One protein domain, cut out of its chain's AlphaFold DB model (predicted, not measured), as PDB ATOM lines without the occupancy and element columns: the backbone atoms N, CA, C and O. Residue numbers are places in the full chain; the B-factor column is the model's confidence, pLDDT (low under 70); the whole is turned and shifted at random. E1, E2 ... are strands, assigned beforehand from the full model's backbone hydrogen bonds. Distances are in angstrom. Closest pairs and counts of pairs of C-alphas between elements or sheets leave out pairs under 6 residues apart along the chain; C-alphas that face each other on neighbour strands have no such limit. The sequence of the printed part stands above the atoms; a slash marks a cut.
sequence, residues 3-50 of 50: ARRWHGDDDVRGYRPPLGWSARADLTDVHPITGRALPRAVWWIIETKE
ATOM      1  N   ALA A   3      28.816  45.304  20.062       94.19
ATOM      2  CA  ALA A   3      28.926  44.039  20.756       94.19
ATOM      3  C   ALA A   3      29.724  44.243  22.031       94.19
ATOM      4  O   ALA A   3      30.804  44.838  22.013       94.19
ATOM      5  N   ARG A   4      29.184  43.743  23.135       92.56
ATOM      6  CA  ARG A   4      29.832  43.757  24.440       92.56
ATOM      7  C   ARG A   4      29.906  42.333  24.948       92.56
ATOM      8  O   ARG A   4      28.898  41.630  24.968       92.56
ATOM      9  N   ARG A   5      31.092  41.915  25.378       92.94
ATOM     10  CA  ARG A   5      31.249  40.638  26.064       92.94
ATOM     11  C   ARG A   5      30.542  40.714  27.412       92.94
ATOM     12  O   ARG A   5      30.736  41.672  28.161       92.94
ATOM     13  N   TRP A   6      29.717  39.721  27.709       90.75
ATOM     14  CA  TRP A   6      29.093  39.593  29.014       90.75
ATOM     15  C   TRP A   6      30.104  39.033  30.016       90.75
ATOM     16  O   TRP A   6      30.810  38.063  29.733       90.75
ATOM     17  N   HIS A   7      30.182  39.685  31.173       86.00
ATOM     18  CA  HIS A   7      31.097  39.341  32.262       86.00
ATOM     19  C   HIS A   7      30.381  39.149  33.605       86.00
ATOM     20  O   HIS A   7      31.055  38.868  34.588       86.00
ATOM     21  N   GLY A   8      29.061  39.351  33.663       80.62
ATOM     22  CA  GLY A   8      28.290  39.212  34.896       80.62
ATOM     23  C   GLY A   8      27.946  37.756  35.204       80.62
ATOM     24  O   GLY A   8      27.919  36.918  34.301       80.62
ATOM     25  N   ASP A   9      27.638  37.491  36.470       77.25
ATOM     26  CA  ASP A   9      27.111  36.201  36.935       77.25
ATOM     27  C   ASP A   9      25.579  36.095  36.760       77.25
ATOM     28  O   ASP A   9      25.015  35.008  36.873       77.25
ATOM     29  N   ASP A  10      24.907  37.212  36.448       81.31
ATOM     30  CA  ASP A  10      23.459  37.286  36.219       81.31
ATOM     31  C   ASP A  10      23.037  36.765  34.831       81.31
ATOM     32  O   ASP A  10      23.848  36.642  33.904       81.31
ATOM     33  N   ASP A  11      21.731  36.515  34.658       84.75
ATOM     34  CA  ASP A  11      21.159  36.123  33.365       84.75
ATOM     35  C   ASP A  11      21.353  37.238  32.325       84.75
ATOM     36  O   ASP A  11      20.725  38.302  32.368       84.75
ATOM     37  N   VAL A  12      22.201  36.952  31.339       84.62
ATOM     38  CA  VAL A  12      22.522  37.821  30.200       84.62
ATOM     39  C   VAL A  12      21.279  38.300  29.432       84.62
ATOM     40  O   VAL A  12      21.304  39.368  28.816       84.62
ATOM     41  N   ARG A  13      20.167  37.551  29.476       83.44
ATOM     42  CA  ARG A  13      18.897  37.915  28.823       83.44
ATOM     43  C   ARG A  13      18.167  39.058  29.527       83.44
ATOM     44  O   ARG A  13      17.278  39.655  28.926       83.44
ATOM     45  N   GLY A  14      18.538  39.385  30.765       87.25
ATOM     46  CA  GLY A  14      17.971  40.507  31.517       87.25
ATOM     47  C   GLY A  14      18.427  41.886  31.031       87.25
ATOM     48  O   GLY A  14      17.897  42.902  31.487       87.25
ATOM     49  N   TYR A  15      19.396  41.949  30.110       88.38
ATOM     50  CA  TYR A  15      19.906  43.211  29.585       88.38
ATOM     51  C   TYR A  15      18.829  44.013  28.838       88.38
ATOM     52  O   TYR A  15      18.209  43.521  27.894       88.38
ATOM     53  N   ARG A  16      18.658  45.286  29.221       90.25
ATOM     54  CA  ARG A  16      17.784  46.242  28.529       90.25
ATOM     55  C   ARG A  16      18.617  47.292  27.786       90.25
ATOM     56  O   ARG A  16      19.349  48.034  28.446       90.25
ATOM     57  N   PRO A  17      18.513  47.374  26.449       91.44
ATOM     58  CA  PRO A  17      19.215  48.391  25.680       91.44
ATOM     59  C   PRO A  17      18.601  49.787  25.876       91.44
ATOM     60  O   PRO A  17      17.456  49.911  26.322       91.44
ATOM     61  N   PRO A  18      19.335  50.857  25.518       92.25
ATOM     62  CA  PRO A  18      18.778  52.205  25.412       92.25
ATOM     63  C   PRO A  18      17.617  52.286  24.405       92.25
ATOM     64  O   PRO A  18      17.521  51.478  23.486       92.25
ATOM     65  N   LEU A  19      16.764  53.308  24.528       92.69
ATOM     66  CA  LEU A  19      15.660  53.546  23.587       92.69
ATOM     67  C   LEU A  19      16.172  53.691  22.137       92.69
ATOM     68  O   LEU A  19      17.168  54.376  21.896       92.69
ATOM     69  N   GLY A  20      15.480  53.062  21.181       94.38
ATOM     70  CA  GLY A  20      15.871  53.026  19.762       94.38
ATOM     71  C   GLY A  20      17.004  52.042  19.447       94.38
ATOM     72  O   GLY A  20      17.629  52.124  18.388       94.38
ATOM     73  N   TRP A  21      17.313  51.140  20.382       95.94
ATOM     74  CA  TRP A  21      18.221  50.020  20.178       95.94
ATOM     75  C   TRP A  21      17.515  48.716  20.538       95.94
ATOM     76  O   TRP A  21      16.849  48.616  21.566       95.94
ATOM     77  N   SER A  22      17.723  47.690  19.723       92.88
ATOM     78  CA  SER A  22      17.394  46.308  20.057       92.88
ATOM     79  C   SER A  22      18.653  45.604  20.556       92.88
ATOM     80  O   SER A  22      19.749  45.861  20.058       92.88
ATOM     81  N   ALA A  23      18.508  44.692  21.515       93.44
ATOM     82  CA  ALA A  23      19.607  43.867  21.998       93.44
ATOM     83  C   ALA A  23      19.246  42.389  21.970       93.44
ATOM     84  O   ALA A  23      18.103  42.005  22.220       93.44
ATOM     85  N   ARG A  24      20.253  41.556  21.710       91.94
ATOM     86  CA  ARG A  24      20.166  40.102  21.817       91.94
ATOM     87  C   ARG A  24      21.379  39.558  22.558       91.94
ATOM     88  O   ARG A  24      22.502  40.003  22.331       91.94
ATOM     89  N   ALA A  25      21.134  38.558  23.398       94.25
ATOM     90  CA  ALA A  25      22.176  37.727  23.977       94.25
ATOM     91  C   ALA A  25      22.520  36.571  23.028       94.25
ATOM     92  O   ALA A  25      21.619  35.877  22.545       94.25
ATOM     93  N   ASP A  26      23.806  36.362  22.776       93.81
ATOM     94  CA  ASP A  26      24.298  35.275  21.932       93.81
ATOM     95  C   ASP A  26      25.503  34.581  22.573       93.81
ATOM     96  O   ASP A  26      26.401  35.245  23.093       93.81
ATOM     97  N   LEU A  27      25.511  33.248  22.559       94.62
ATOM     98  CA  LEU A  27      26.631  32.441  23.039       94.62
ATOM     99  C   LEU A  27      27.377  31.923  21.821       94.62
ATOM    100  O   LEU A  27      26.908  31.012  21.145       94.62
ATOM    101  N   THR A  28      28.537  32.507  21.548       95.81
ATOM    102  CA  THR A  28      29.295  32.196  20.339       95.81
ATOM    103  C   THR A  28      30.789  32.140  20.624       95.81
ATOM    104  O   THR A  28      31.317  32.853  21.485       95.81
ATOM    105  N   ASP A  29      31.473  31.252  19.915       96.50
ATOM    106  CA  ASP A  29      32.927  31.143  19.840       96.50
ATOM    107  C   ASP A  29      33.505  31.978  18.687       96.50
ATOM    108  O   ASP A  29      34.696  31.904  18.406       96.50
ATOM    109  N   VAL A  30      32.700  32.829  18.052       96.12
ATOM    110  CA  VAL A  30      33.136  33.772  17.023       96.12
ATOM    111  C   VAL A  30      32.898  35.196  17.507       96.12
ATOM    112  O   VAL A  30      31.820  35.554  17.971       96.12
ATOM    113  N   HIS A  31      33.913  36.049  17.404       94.25
ATOM    114  CA  HIS A  31      33.789  37.450  17.773       94.25
ATOM    115  C   HIS A  31      32.776  38.148  16.843       94.25
ATOM    116  O   HIS A  31      33.046  38.281  15.649       94.25
ATOM    117  N   PRO A  32      31.662  38.694  17.360       93.44
ATOM    118  CA  PRO A  32      30.509  39.094  16.542       93.44
ATOM    119  C   PRO A  32      30.769  40.270  15.589       93.44
ATOM    120  O   PRO A  32      30.086  40.406  14.585       93.44
ATOM    121  N   ILE A  33      31.753  41.126  15.889       93.50
ATOM    122  CA  ILE A  33      32.145  42.236  14.996       93.50
ATOM    123  C   ILE A  33      33.245  41.827  14.008       93.50
ATOM    124  O   ILE A  33      33.143  42.106  12.822       93.50
ATOM    125  N   THR A  34      34.329  41.212  14.489       95.19
ATOM    126  CA  THR A  34      35.524  40.938  13.676       95.19
ATOM    127  C   THR A  34      35.488  39.586  12.970       95.19
ATOM    128  O   THR A  34      36.363  39.316  12.155       95.19
ATOM    129  N   GLY A  35      34.541  38.708  13.310       95.31
ATOM    130  CA  GLY A  35      34.466  37.339  12.795       95.31
ATOM    131  C   GLY A  35      35.593  36.423  13.281       95.31
ATOM    132  O   GLY A  35      35.727  35.298  12.809       95.31
ATOM    133  N   ARG A  36      36.438  36.883  14.212       96.69
ATOM    134  CA  ARG A  36      37.588  36.108  14.684       96.69
ATOM    135  C   ARG A  36      37.143  34.999  15.632       96.69
ATOM    136  O   ARG A  36      36.452  35.279  16.607       96.69
ATOM    137  N   ALA A  37      37.619  33.778  15.408       97.12
ATOM    138  CA  ALA A  37      37.418  32.676  16.341       97.12
ATOM    139  C   ALA A  37      38.013  32.991  17.728       97.12
ATOM    140  O   ALA A  37      39.108  33.552  17.855       97.12
ATOM    141  N   LEU A  38      37.275  32.625  18.767       95.06
ATOM    142  CA  LEU A  38      37.624  32.747  20.172       95.06
ATOM    143  C   LEU A  38      38.025  31.364  20.709       95.06
ATOM    144  O   LEU A  38      37.495  30.355  20.256       95.06
ATOM    145  N   PRO A  39      38.903  31.283  21.726       95.12
ATOM    146  CA  PRO A  39      39.302  29.999  22.314       95.12
ATOM    147  C   PRO A  39      38.159  29.204  22.967       95.12
ATOM    148  O   PRO A  39      38.337  28.038  23.300       95.12
ATOM    149  N   ARG A  40      37.020  29.852  23.235       94.38
ATOM    150  CA  ARG A  40      35.813  29.247  23.802       94.38
ATOM    151  C   ARG A  40      34.589  30.083  23.451       94.38
ATOM    152  O   ARG A  40      34.722  31.290  23.238       94.38
ATOM    153  N   ALA A  41      33.414  29.461  23.504       95.25
ATOM    154  CA  ALA A  41      32.153  30.181  23.440       95.25
ATOM    155  C   ALA A  41      32.024  31.138  24.632       95.25
ATOM    156  O   ALA A  41      32.291  30.774  25.783       95.25
ATOM    157  N   VAL A  42      31.646  32.382  24.356       94.19
ATOM    158  CA  VAL A  42      31.407  33.400  25.380       94.19
ATOM    159  C   VAL A  42      30.102  34.119  25.089       94.19
ATOM    160  O   VAL A  42      29.696  34.263  23.937       94.19
ATOM    161  N   TRP A  43      29.441  34.563  26.151       95.31
ATOM    162  CA  TRP A  43      28.226  35.347  26.030       95.31
ATOM    163  C   TRP A  43      28.540  36.759  25.538       95.31
ATOM    164  O   TRP A  43      29.433  37.438  26.055       95.31
ATOM    165  N   TRP A  44      27.768  37.201  24.556       95.00
ATOM    166  CA  TRP A  44      27.794  38.541  23.994       95.00
ATOM    167  C   TRP A  44      26.411  39.164  24.074       95.00
ATOM    168  O   TRP A  44      25.403  38.503  23.846       95.00
ATOM    169  N   ILE A  45      26.387  40.463  24.337       95.19
ATOM    170  CA  ILE A  45      25.236  41.314  24.073       95.19
ATOM    171  C   ILE A  45      25.523  42.035  22.767       95.19
ATOM    172  O   ILE A  45      26.496  42.789  22.666       95.19
ATOM    173  N   ILE A  46      24.685  41.783  21.773       94.69
ATOM    174  CA  ILE A  46      24.744  42.421  20.465       94.69
ATOM    175  C   ILE A  46      23.613  43.438  20.406       94.69
ATOM    176  O   ILE A  46      22.450  43.067  20.540       94.69
ATOM    177  N   GLU A  47      23.960  44.703  20.193       95.12
ATOM    178  CA  GLU A  47      22.997  45.789  20.039       95.12
ATOM    179  C   GLU A  47      22.950  46.271  18.585       95.12
ATOM    180  O   GLU A  47      23.976  46.574  17.953       95.12
ATOM    181  N   THR A  48      21.741  46.403  18.062       94.12
ATOM    182  CA  THR A  48      21.454  46.982  16.750       94.12
ATOM    183  C   THR A  48      20.592  48.213  16.947       94.12
ATOM    184  O   THR A  48      19.629  48.184  17.703       94.12
ATOM    185  N   LYS A  49      20.972  49.314  16.298       92.81
ATOM    186  CA  LYS A  49      20.140  50.514  16.270       92.81
ATOM    187  C   LYS A  49      18.976  50.247  15.316       92.81
ATOM    188  O   LYS A  49      19.228  49.668  14.257       92.81
ATOM    189  N   GLU A  50      17.772  50.626  15.722       84.88
ATOM    190  CA  GLU A  50      16.589  50.617  14.852       84.88
ATOM    191  C   GLU A  50      16.690  51.678  13.746       84.88
ATOM    192  O   GLU A  50      17.352  52.727  13.969       84.88
TER     193      GLU A  50
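Overview. This is residues 3 to 50 of the 50 residues of an uncharacterized protein of Bordetella petrii (strain ATCC BAA-461 / DSM 12804 / CCUG 43448) (UniProt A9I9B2). A long two-stranded hairpin, E2 and E3, arches and twists along the length of the domain, and the short strand E1 lies beside E3 at residues 44 to 46. From E1 a wide loop, residues 6 to 20, swings out and returns to the beginning of E2 at one end of the hairpin, while residues 31 to 36 turn the chain at the other end. The printed part has 48 residues with three named strands, E1, E2 and E3 along the chain, and no named helix; the sheet order is E1, E3, E2, antiparallel throughout, and the class is all strand. It is flat, spanning 33 by 24 by 11 A, and only just compact, close to loose, with a radius of gyration of the C-alphas of 11.0 A.

Arrangement. E1, residues 3 to 5, is an edge strand and an antiparallel neighbour of E3, residues 37 to 49, at 136 degrees between their directions. C-alphas 3 and 46 face each other at 4.5 A, and N 4 and O 45 are within hydrogen-bond range at 2.9 A, as are N 45 and O 4 at 2.8 A. E2, residues 21 to 30, is the other edge strand, and E1 and E2 are apart. E2 and E3 form a hairpin, antiparallel at 168 degrees. N 22 and O 48 are within hydrogen-bond range at 2.8 A, and N 38 and O 29 at 2.7 A. E2 bends by 78 degrees at residue 27, and E3 bends by 127 degrees at residue 40. Near this bend C-alphas 38, 40 and 41 face C-alpha 29, at 5.0, 5.3 and 3.8 A. The sheet is twisted, with C-alphas up to 6.0 A off its best plane.

Along the chain. E1 begins at C-alpha 3, (28.926, 44.039, 20.756), and measures 6.7 A from first to last C-alpha. Residues 12 to 14, between E1 and E2, form a short helical run. E2 starts at C-alpha 21, (18.221, 50.020, 20.178), and measures 22.3 A. E3, the longest strand with 13 residues, measures 24.8 A and ends at C-alpha 49, (20.140, 50.514, 16.270).

Size, cuts and confidence. The two C-alphas farthest apart are those of Leu 19 and Pro 39, 33.4 A. The link from E1 to E2 is long, with 15 residues, and its C-alphas lie 6 to 17 A from the mean of the C-alphas; the link from E2 to E3 is short, with 6 residues. The printed part has no cut and ends at Glu 50, the chain's last residue. The mean pLDDT of the printed part is 92.0, and no printed residue is under 70.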